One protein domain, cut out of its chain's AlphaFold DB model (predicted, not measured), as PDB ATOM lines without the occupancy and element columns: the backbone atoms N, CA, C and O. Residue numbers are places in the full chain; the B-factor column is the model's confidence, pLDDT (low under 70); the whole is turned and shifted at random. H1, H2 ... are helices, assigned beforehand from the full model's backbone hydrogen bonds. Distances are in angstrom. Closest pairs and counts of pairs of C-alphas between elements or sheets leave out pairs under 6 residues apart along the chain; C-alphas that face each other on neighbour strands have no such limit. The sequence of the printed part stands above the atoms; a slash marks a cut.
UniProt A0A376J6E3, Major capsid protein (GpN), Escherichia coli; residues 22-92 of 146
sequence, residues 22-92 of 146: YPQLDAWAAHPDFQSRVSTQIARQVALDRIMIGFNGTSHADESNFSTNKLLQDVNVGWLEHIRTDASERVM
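Overview. This is residues 22 to 92 of the 146 residues of the protein "Major capsid protein (GpN)" of Escherichia coli (UniProt A0A376J6E3). One long helix, H2, makes the axis of a rod; short H1 makes a corner at its first end, and short H3 carries on nearly in line past its last, with a looping stretch, residues 57 to 78, between H2 and H3. The printed part has 71 residues with three named helices, in the order H1, H2, H3, and no named strand: all helix. It is extended, with a radius of gyration of the C-alphas of 17.7 A and spans of 58 by 22 by 18 A.

Along the chain. Find C-alpha 34 at (-135.350, -69.477, -6.708); from there H2, residues 34 to 56, runs 32.6 A to C-alpha 56 at (-126.934, -51.765, 19.364). H1 is residues 22 to 28; H3 is residues 79 to 86.

Arrangement. Look at Gly 54 and Trp 79, the closest C-alphas of H2 and H3, 5.8 A apart: these helices touch, H2 with residues 54 to 56 alone, at a shallow tilt of 28 degrees, the same way. H1 and H2 are close but not clearly touching, C-alphas 28 and 34 being closest at 6.4 A. H1 and H3 are apart. In H1, H2 and H3 every O i to N i+4 pair is within hydrogen-bond range.

Size, cuts and confidence. C-alphas 30 and 89 are farthest apart, 58.4 A. The H2 to H3 link is long. The printed part has no cut, and no printed residue is under pLDDT 70.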
ATOM      1  N   TYR A  22    -124.106 -62.144 -11.099       91.88
ATOM      2  CA  TYR A  22    -124.582 -62.891 -12.273       91.88
ATOM      3  C   TYR A  22    -124.281 -64.400 -12.233       91.88
ATOM      4  O   TYR A  22    -125.197 -65.169 -12.515       91.88
ATOM      5  N   PRO A  23    -123.079 -64.866 -11.830       93.75
ATOM      6  CA  PRO A  23    -122.817 -66.303 -11.722       93.75
ATOM      7  C   PRO A  23    -123.713 -67.005 -10.694       93.75
ATOM      8  O   PRO A  23    -124.095 -68.154 -10.892       93.75
ATOM      9  N   GLN A  24    -124.072 -66.321  -9.601       88.25
ATOM     10  CA  GLN A  24    -125.017 -66.860  -8.619       88.25
ATOM     11  C   GLN A  24    -126.441 -66.894  -9.175       88.25
ATOM     12  O   GLN A  24    -127.156 -67.851  -8.917       88.25
ATOM     13  N   LEU A  25    -126.857 -65.894  -9.956       88.94
ATOM     14  CA  LEU A  25    -128.162 -65.930 -10.622       88.94
ATOM     15  C   LEU A  25    -128.252 -67.097 -11.614       88.94
ATOM     16  O   LEU A  25    -129.241 -67.824 -11.602       88.94
ATOM     17  N   ASP A  26    -127.212 -67.309 -12.421       90.19
ATOM     18  CA  ASP A  26    -127.166 -68.373 -13.430       90.19
ATOM     19  C   ASP A  26    -127.157 -69.773 -12.799       90.19
ATOM     20  O   ASP A  26    -127.966 -70.630 -13.154       90.19
ATOM     21  N   ALA A  27    -126.330 -69.981 -11.768       90.19
ATOM     22  CA  ALA A  27    -126.269 -71.253 -11.049       90.19
ATOM     23  C   ALA A  27    -127.618 -71.661 -10.428       90.19
ATOM     24  O   ALA A  27    -127.893 -72.849 -10.269       90.19
ATOM     25  N   TRP A  28    -128.461 -70.686 -10.081       85.88
ATOM     26  CA  TRP A  28    -129.762 -70.928  -9.462       85.88
ATOM     27  C   TRP A  28    -130.943 -70.815 -10.435       85.88
ATOM     28  O   TRP A  28    -132.071 -71.126 -10.049       85.88
ATOM     29  N   ALA A  29    -130.707 -70.448 -11.698       84.81
ATOM     30  CA  ALA A  29    -131.752 -70.264 -12.705       84.81
ATOM     31  C   ALA A  29    -132.535 -71.553 -13.011       84.81
ATOM     32  O   ALA A  29    -133.699 -71.496 -13.403       84.81
ATOM     33  N   ALA A  30    -131.920 -72.722 -12.803       86.00
ATOM     34  CA  ALA A  30    -132.561 -74.021 -13.005       86.00
ATOM     35  C   ALA A  30    -133.587 -74.387 -11.909       86.00
ATOM     36  O   ALA A  30    -134.359 -75.332 -12.086       86.00
ATOM     37  N   HIS A  31    -133.608 -73.669 -10.780       87.88
ATOM     38  CA  HIS A  31    -134.516 -73.947  -9.669       87.88
ATOM     39  C   HIS A  31    -135.811 -73.120  -9.783       87.88
ATOM     40  O   HIS A  31    -135.762 -71.891  -9.709       87.88
ATOM     41  N   PRO A  32    -136.993 -73.757  -9.897       87.19
ATOM     42  CA  PRO A  32    -138.261 -73.044 -10.084       87.19
ATOM     43  C   PRO A  32    -138.693 -72.217  -8.860       87.19
ATOM     44  O   PRO A  32    -139.530 -71.328  -8.978       87.19
ATOM     45  N   ASP A  33    -138.128 -72.487  -7.681       91.00
ATOM     46  CA  ASP A  33    -138.419 -71.804  -6.418       91.00
ATOM     47  C   ASP A  33    -137.377 -70.733  -6.039       91.00
ATOM     48  O   ASP A  33    -137.439 -70.155  -4.949       91.00
ATOM     49  N   PHE A  34    -136.442 -70.422  -6.941       87.25
ATOM     50  CA  PHE A  34    -135.350 -69.477  -6.708       87.25
ATOM     51  C   PHE A  34    -135.826 -68.107  -6.198       87.25
ATOM     52  O   PHE A  34    -135.349 -67.627  -5.167       87.25
ATOM     53  N   GLN A  35    -136.815 -67.501  -6.862       87.12
ATOM     54  CA  GLN A  35    -137.330 -66.179  -6.489       87.12
ATOM     55  C   GLN A  35    -137.894 -66.160  -5.058       87.12
ATOM     56  O   GLN A  35    -137.631 -65.229  -4.294       87.12
ATOM     57  N   SER A  36    -138.642 -67.200  -4.680       92.25
ATOM     58  CA  SER A  36    -139.231 -67.312  -3.342       92.25
ATOM     59  C   SER A  36    -138.151 -67.477  -2.269       92.25
ATOM     60  O   SER A  36    -138.203 -66.812  -1.230       92.25
ATOM     61  N   ARG A  37    -137.125 -68.295  -2.539       89.25
ATOM     62  CA  ARG A  37    -135.987 -68.492  -1.628       89.25
ATOM     63  C   ARG A  37    -135.205 -67.203  -1.400       89.25
ATOM     64  O   ARG A  37    -134.946 -66.852  -0.251       89.25
ATOM     65  N   VAL A  38    -134.872 -66.484  -2.473       90.50
ATOM     66  CA  VAL A  38    -134.138 -65.213  -2.387       90.50
ATOM     67  C   VAL A  38    -134.942 -64.170  -1.622       90.50
ATOM     68  O   VAL A  38    -134.421 -63.569  -0.687       90.50
ATOM     69  N   SER A  39    -136.224 -63.997  -1.954       90.94
ATOM     70  CA  SER A  39    -137.090 -63.043  -1.255       90.94
ATOM     71  C   SER A  39    -137.204 -63.361   0.240       90.94
ATOM     72  O   SER A  39    -137.061 -62.464   1.071       90.94
ATOM     73  N   THR A  40    -137.368 -64.639   0.596       94.06
ATOM     74  CA  THR A  40    -137.432 -65.081   1.998       94.06
ATOM     75  C   THR A  40    -136.121 -64.811   2.734       94.06
ATOM     76  O   THR A  40    -136.135 -64.350   3.875       94.06
ATOM     77  N   GLN A  41    -134.980 -65.056   2.086       92.31
ATOM     78  CA  GLN A  41    -133.668 -64.805   2.676       92.31
ATOM     79  C   GLN A  41    -133.409 -63.307   2.882       92.31
ATOM     80  O   GLN A  41    -132.941 -62.923   3.951       92.31
ATOM     81  N   ILE A  42    -133.753 -62.462   1.904       92.94
ATOM     82  CA  ILE A  42    -133.634 -61.001   2.021       92.94
ATOM     83  C   ILE A  42    -134.519 -60.494   3.162       92.94
ATOM     84  O   ILE A  42    -134.041 -59.774   4.034       92.94
ATOM     85  N   ALA A  43    -135.785 -60.919   3.213       94.62
ATOM     86  CA  ALA A  43    -136.706 -60.524   4.278       94.62
ATOM     87  C   ALA A  43    -136.196 -60.944   5.666       94.62
ATOM     88  O   ALA A  43    -136.269 -60.165   6.618       94.62
ATOM     89  N   ARG A  44    -135.636 -62.156   5.779       95.56
ATOM     90  CA  ARG A  44    -135.022 -62.644   7.017       95.56
ATOM     91  C   ARG A  44    -133.817 -61.799   7.424       95.56
ATOM     92  O   ARG A  44    -133.713 -61.456   8.597       95.56
ATOM     93  N   GLN A  45    -132.930 -61.474   6.485       93.56
ATOM     94  CA  GLN A  45    -131.746 -60.667   6.779       93.56
ATOM     95  C   GLN A  45    -132.141 -59.263   7.242       93.56
ATOM     96  O   GLN A  45    -131.728 -58.849   8.318       93.56
ATOM     97  N   VAL A  46    -133.051 -58.597   6.525       93.19
ATOM     98  CA  VAL A  46    -133.561 -57.270   6.910       93.19
ATOM     99  C   VAL A  46    -134.211 -57.302   8.300       93.19
ATOM    100  O   VAL A  46    -134.050 -56.369   9.083       93.19
ATOM    101  N   ALA A  47    -134.926 -58.376   8.649       94.00
ATOM    102  CA  ALA A  47    -135.496 -58.530   9.987       94.00
ATOM    103  C   ALA A  47    -134.417 -58.675  11.077       94.00
ATOM    104  O   ALA A  47    -134.539 -58.061  12.137       94.00
ATOM    105  N   LEU A  48    -133.360 -59.450  10.821       93.44
ATOM    106  CA  LEU A  48    -132.230 -59.589  11.744       93.44
ATOM    107  C   LEU A  48    -131.467 -58.273  11.908       93.44
ATOM    108  O   LEU A  48    -131.128 -57.912  13.033       93.44
ATOM    109  N   ASP A  49    -131.268 -57.531  10.820       91.56
ATOM    110  CA  ASP A  49    -130.590 -56.235  10.843       91.56
ATOM    111  C   ASP A  49    -131.387 -55.222  11.674       91.56
ATOM    112  O   ASP A  49    -130.819 -54.519  12.505       91.56
ATOM    113  N   ARG A  50    -132.722 -55.203  11.552       91.06
ATOM    114  CA  ARG A  50    -133.592 -54.370  12.405       91.06
ATOM    115  C   ARG A  50    -133.453 -54.701  13.888       91.06
ATOM    116  O   ARG A  50    -133.406 -53.789  14.708       91.06
ATOM    117  N   ILE A  51    -133.384 -55.987  14.237       92.44
ATOM    118  CA  ILE A  51    -133.171 -56.416  15.627       92.44
ATOM    119  C   ILE A  51    -131.781 -55.974  16.102       92.44
ATOM    120  O   ILE A  51    -131.648 -55.447  17.205       92.44
ATOM    121  N   MET A  52    -130.753 -56.145  15.266       91.19
ATOM    122  CA  MET A  52    -129.383 -55.748  15.586       91.19
ATOM    123  C   MET A  52    -129.272 -54.240  15.839       91.19
ATOM    124  O   MET A  52    -128.713 -53.849  16.863       91.19
ATOM    125  N   ILE A  53    -129.862 -53.415  14.967       92.19
ATOM    126  CA  ILE A  53    -129.927 -51.954  15.120       92.19
ATOM    127  C   ILE A  53    -130.723 -51.586  16.378       92.19
ATOM    128  O   ILE A  53    -130.277 -50.764  17.167       92.19
ATOM    129  N   GLY A  54    -131.867 -52.230  16.627       92.19
ATOM    130  CA  GLY A  54    -132.701 -51.931  17.793       92.19
ATOM    131  C   GLY A  54    -131.978 -52.106  19.135       92.19
ATOM    132  O   GLY A  54    -132.201 -51.323  20.058       92.19
ATOM    133  N   PHE A  55    -131.081 -53.090  19.253       91.62
ATOM    134  CA  PHE A  55    -130.303 -53.308  20.479       91.62
ATOM    135  C   PHE A  55    -128.972 -52.542  20.527       91.62
ATOM    136  O   PHE A  55    -128.558 -52.154  21.618       91.62
ATOM    137  N   ASN A  56    -128.297 -52.323  19.393       90.81
ATOM    138  CA  ASN A  56    -126.934 -51.765  19.364       90.81
ATOM    139  C   ASN A  56    -126.838 -50.328  18.834       90.81
ATOM    140  O   ASN A  56    -125.780 -49.715  18.958       90.81
ATOM    141  N   GLY A  57    -127.904 -49.811  18.228       91.50
ATOM    142  CA  GLY A  57    -127.964 -48.496  17.608       91.50
ATOM    143  C   GLY A  57    -127.733 -47.363  18.603       91.50
ATOM    144  O   GLY A  57    -128.422 -47.284  19.621       91.50
ATOM    145  N   THR A  58    -126.774 -46.488  18.312       90.88
ATOM    146  CA  THR A  58    -126.405 -45.332  19.144       90.88
ATOM    147  C   THR A  58    -126.769 -44.005  18.494       90.88
ATOM    148  O   THR A  58    -127.102 -43.045  19.180       90.88
ATOM    149  N   SER A  59    -126.695 -43.923  17.168       89.19
ATOM    150  CA  SER A  59    -126.908 -42.680  16.424       89.19
ATOM    151  C   SER A  59    -127.383 -42.974  15.010       89.19
ATOM    152  O   SER A  59    -127.133 -44.057  14.492       89.19
ATOM    153  N   HIS A  60    -128.005 -41.987  14.373       90.12
ATOM    154  CA  HIS A  60    -128.297 -42.011  12.946       90.12
ATOM    155  C   HIS A  60    -127.262 -41.171  12.188       90.12
ATOM    156  O   HIS A  60    -127.116 -39.976  12.454       90.12
ATOM    157  N   ALA A  61    -126.537 -41.797  11.263       89.69
ATOM    158  CA  ALA A  61    -125.642 -41.128  10.325       89.69
ATOM    159  C   ALA A  61    -126.272 -41.081   8.923       89.69
ATOM    160  O   ALA A  61    -126.921 -42.037   8.508       89.69
ATOM    161  N   ASP A  62    -126.036 -39.996   8.175       86.44
ATOM    162  CA  ASP A  62    -126.527 -39.866   6.791       86.44
ATOM    163  C   ASP A  62    -125.935 -40.947   5.865       86.44
ATOM    164  O   ASP A  62    -126.620 -41.474   4.990       86.44
ATOM    165  N   GLU A  63    -124.666 -41.306   6.088       88.19
ATOM    166  CA  GLU A  63    -123.983 -42.421   5.429       88.19
ATOM    167  C   GLU A  63    -123.394 -43.365   6.487       88.19
ATOM    168  O   GLU A  63    -122.440 -43.024   7.189       88.19
ATOM    169  N   SER A  64    -123.958 -44.570   6.605       85.69
ATOM    170  CA  SER A  64    -123.485 -45.591   7.549       85.69
ATOM    171  C   SER A  64    -122.183 -46.251   7.080       85.69
ATOM    172  O   SER A  64    -122.042 -46.590   5.902       85.69
ATOM    173  N   ASN A  65    -121.266 -46.534   8.005       88.06
ATOM    174  CA  ASN A  65    -119.987 -47.179   7.728       88.06
ATOM    175  C   ASN A  65    -119.844 -48.522   8.460       88.06
ATOM    176  O   ASN A  65    -119.469 -48.604   9.631       88.06
ATOM    177  N   PHE A  66    -120.020 -49.608   7.707       85.19
ATOM    178  CA  PHE A  66    -119.909 -50.971   8.229       85.19
ATOM    179  C   PHE A  66    -118.491 -51.356   8.700       85.19
ATOM    180  O   PHE A  66    -118.330 -52.270   9.510       85.19
ATOM    181  N   SER A  67    -117.440 -50.686   8.211       88.44
ATOM    182  CA  SER A  67    -116.061 -51.009   8.608       88.44
ATOM    183  C   SER A  67    -115.762 -50.603  10.053       88.44
ATOM    184  O   SER A  67    -115.069 -51.333  10.767       88.44
ATOM    185  N   THR A  68    -116.325 -49.476  10.489       89.19
ATOM    186  CA  THR A  68    -116.208 -48.956  11.855       89.19
ATOM    187  C   THR A  68    -117.313 -49.503  12.752       89.19
ATOM    188  O   THR A  68    -117.037 -49.882  13.886       89.19
ATOM    189  N   ASN A  69    -118.534 -49.630  12.226       87.88
ATOM    190  CA  ASN A  69    -119.733 -49.984  12.983       87.88
ATOM    191  C   ASN A  69    -120.275 -51.353  12.550       87.88
ATOM    192  O   ASN A  69    -121.346 -51.474  11.957       87.88
ATOM    193  N   LYS A  70    -119.534 -52.420  12.875       88.81
ATOM    194  CA  LYS A  70    -119.872 -53.805  12.481       88.81
ATOM    195  C   LYS A  70    -121.232 -54.295  12.995       88.81
ATOM    196  O   LYS A  70    -121.779 -55.242  12.441       88.81
ATOM    197  N   LEU A  71    -121.746 -53.685  14.064       88.19
ATOM    198  CA  LEU A  71    -123.041 -54.003  14.677       88.19
ATOM    199  C   LEU A  71    -124.153 -53.022  14.267       88.19
ATOM    200  O   LEU A  71    -125.164 -52.941  14.958       88.19
ATOM    201  N   LEU A  72    -123.961 -52.269  13.176       87.38
ATOM    202  CA  LEU A  72    -124.949 -51.317  12.646       87.38
ATOM    203  C   LEU A  72    -125.350 -50.237  13.666       87.38
ATOM    204  O   LEU A  72    -126.509 -49.845  13.777       87.38
ATOM    205  N   GLN A  73    -124.366 -49.776  14.438       89.94
ATOM    206  CA  GLN A  73    -124.559 -48.841  15.552       89.94
ATOM    207  C   GLN A  73    -124.892 -47.418  15.077       89.94
ATOM    208  O   GLN A  73    -125.467 -46.632  15.823       89.94
ATOM    209  N   ASP A  74    -124.540 -47.093  13.837       88.94
ATOM    210  CA  ASP A  74    -124.675 -45.778  13.210       88.94
ATOM    211  C   ASP A  74    -125.883 -45.658  12.270       88.94
ATOM    212  O   ASP A  74    -126.033 -44.646  11.588       88.94
ATOM    213  N   VAL A  75    -126.741 -46.679  12.220       88.62
ATOM    214  CA  VAL A  75    -127.908 -46.693  11.327       88.62
ATOM    215  C   VAL A  75    -129.109 -45.984  11.951       88.62
ATOM    216  O   VAL A  75    -129.839 -45.289  11.257       88.62
ATOM    217  N   ASN A  76    -129.361 -46.184  13.245       90.62
ATOM    218  CA  ASN A  76    -130.425 -45.495  13.974       90.62
ATOM    219  C   ASN A  76    -130.185 -45.586  15.489       90.62
ATOM    220  O   ASN A  76    -129.352 -46.368  15.948       90.62
ATOM    221  N   VAL A  77    -130.944 -44.824  16.275       91.12
ATOM    222  CA  VAL A  77    -130.947 -44.897  17.739       91.12
ATOM    223  C   VAL A  77    -131.798 -46.088  18.196       91.12
ATOM    224  O   VAL A  77    -132.965 -46.226  17.831       91.12
ATOM    225  N   GLY A  78    -131.195 -46.981  18.981       90.94
ATOM    226  CA  GLY A  78    -131.828 -48.191  19.502       90.94
ATOM    227  C   GLY A  78    -132.528 -47.990  20.850       90.94
ATOM    228  O   GLY A  78    -132.386 -46.964  21.517       90.94
ATOM    229  N   TRP A  79    -133.254 -49.015  21.305       91.06
ATOM    230  CA  TRP A  79    -133.991 -48.989  22.576       91.06
ATOM    231  C   TRP A  79    -133.083 -48.746  23.782       91.06
ATOM    232  O   TRP A  79    -133.449 -47.999  24.686       91.06
ATOM    233  N   LEU A  80    -131.902 -49.373  23.803       90.06
ATOM    234  CA  LEU A  80    -130.972 -49.238  24.924       90.06
ATOM    235  C   LEU A  80    -130.385 -47.829  25.006       90.06
ATOM    236  O   LEU A  80    -130.231 -47.309  26.107       90.06
ATOM    237  N   GLU A  81    -130.093 -47.204  23.864       90.06
ATOM    238  CA  GLU A  81    -129.562 -45.844  23.849       90.06
ATOM    239  C   GLU A  81    -130.608 -44.830  24.314       90.06
ATOM    240  O   GLU A  81    -130.306 -44.013  25.176       90.06
ATOM    241  N   HIS A  82    -131.866 -44.967  23.879       88.06
ATOM    242  CA  HIS A  82    -132.964 -44.148  24.403       88.06
ATOM    243  C   HIS A  82    -133.097 -44.231  25.930       88.06
ATOM    244  O   HIS A  82    -133.346 -43.226  26.590       88.06
ATOM    245  N   ILE A  83    -132.918 -45.416  26.524       87.56
ATOM    246  CA  ILE A  83    -132.948 -45.556  27.987       87.56
ATOM    247  C   ILE A  83    -131.750 -44.833  28.619       87.56
ATOM    248  O   ILE A  83    -131.922 -44.154  29.629       87.56
ATOM    249  N   ARG A  84    -130.556 -44.922  28.022       88.56
ATOM    250  CA  ARG A  84    -129.355 -44.226  28.517       88.56
ATOM    251  C   ARG A  84    -129.490 -42.706  28.453       88.56
ATOM    252  O   ARG A  84    -129.068 -42.044  29.399       88.56
ATOM    253  N   THR A  85    -130.065 -42.156  27.384       87.56
ATOM    254  CA  THR A  85    -130.204 -40.702  27.200       87.56
ATOM    255  C   THR A  85    -131.372 -40.125  27.989       87.56
ATOM    256  O   THR A  85    -131.222 -39.096  28.648       87.56
ATOM    257  N   ASP A  86    -132.527 -40.792  27.955       84.38
ATOM    258  CA  ASP A  86    -133.785 -40.222  28.447       84.38
ATOM    259  C   ASP A  86    -134.090 -40.628  29.896       84.38
ATOM    260  O   ASP A  86    -134.914 -39.993  30.556       84.38
ATOM    261  N   ALA A  87    -133.475 -41.709  30.387       83.31
ATOM    262  CA  ALA A  87    -133.727 -42.280  31.708       83.31
ATOM    263  C   ALA A  87    -132.459 -42.912  32.310       83.31
ATOM    264  O   ALA A  87    -132.477 -44.059  32.762       83.31
ATOM    265  N   SER A  88    -131.356 -42.158  32.339       83.81
ATOM    266  CA  SER A  88    -130.056 -42.619  32.854       83.81
ATOM    267  C   SER A  88    -130.107 -43.134  34.300       83.81
ATOM    268  O   SER A  88    -129.361 -44.041  34.656       83.81
ATOM    269  N   GLU A  89    -131.036 -42.628  35.113       83.38
ATOM    270  CA  GLU A  89    -131.326 -43.106  36.474       83.38
ATOM    271  C   GLU A  89    -131.772 -44.579  36.537       83.38
ATOM    272  O   GLU A  89    -131.646 -45.219  37.578       83.38
ATOM    273  N   ARG A  90    -132.271 -45.130  35.423       82.38
ATOM    274  CA  ARG A  90    -132.709 -46.530  35.294       82.38
ATOM    275  C   ARG A  90    -131.624 -47.443  34.727       82.38
ATOM    276  O   ARG A  90    -131.893 -48.614  34.468       82.38
ATOM    277  N   VAL A  91    -130.415 -46.926  34.514       84.06
ATOM    278  CA  VAL A  91    -129.277 -47.685  33.990       84.06
ATOM    279  C   VAL A  91    -128.282 -47.942  35.113       84.06
ATOM    280  O   VAL A  91    -127.729 -47.016  35.704       84.06
ATOM    281  N   MET A  92    -128.018 -49.218  35.388       80.62
ATOM    282  CA  MET A  92    -126.997 -49.621  36.349       80.62
ATOM    283  C   MET A  92    -125.667 -49.861  35.623       80.62
ATOM    284  O   MET A  92    -125.550 -50.786  34.822       80.62
TER     285      MET A  92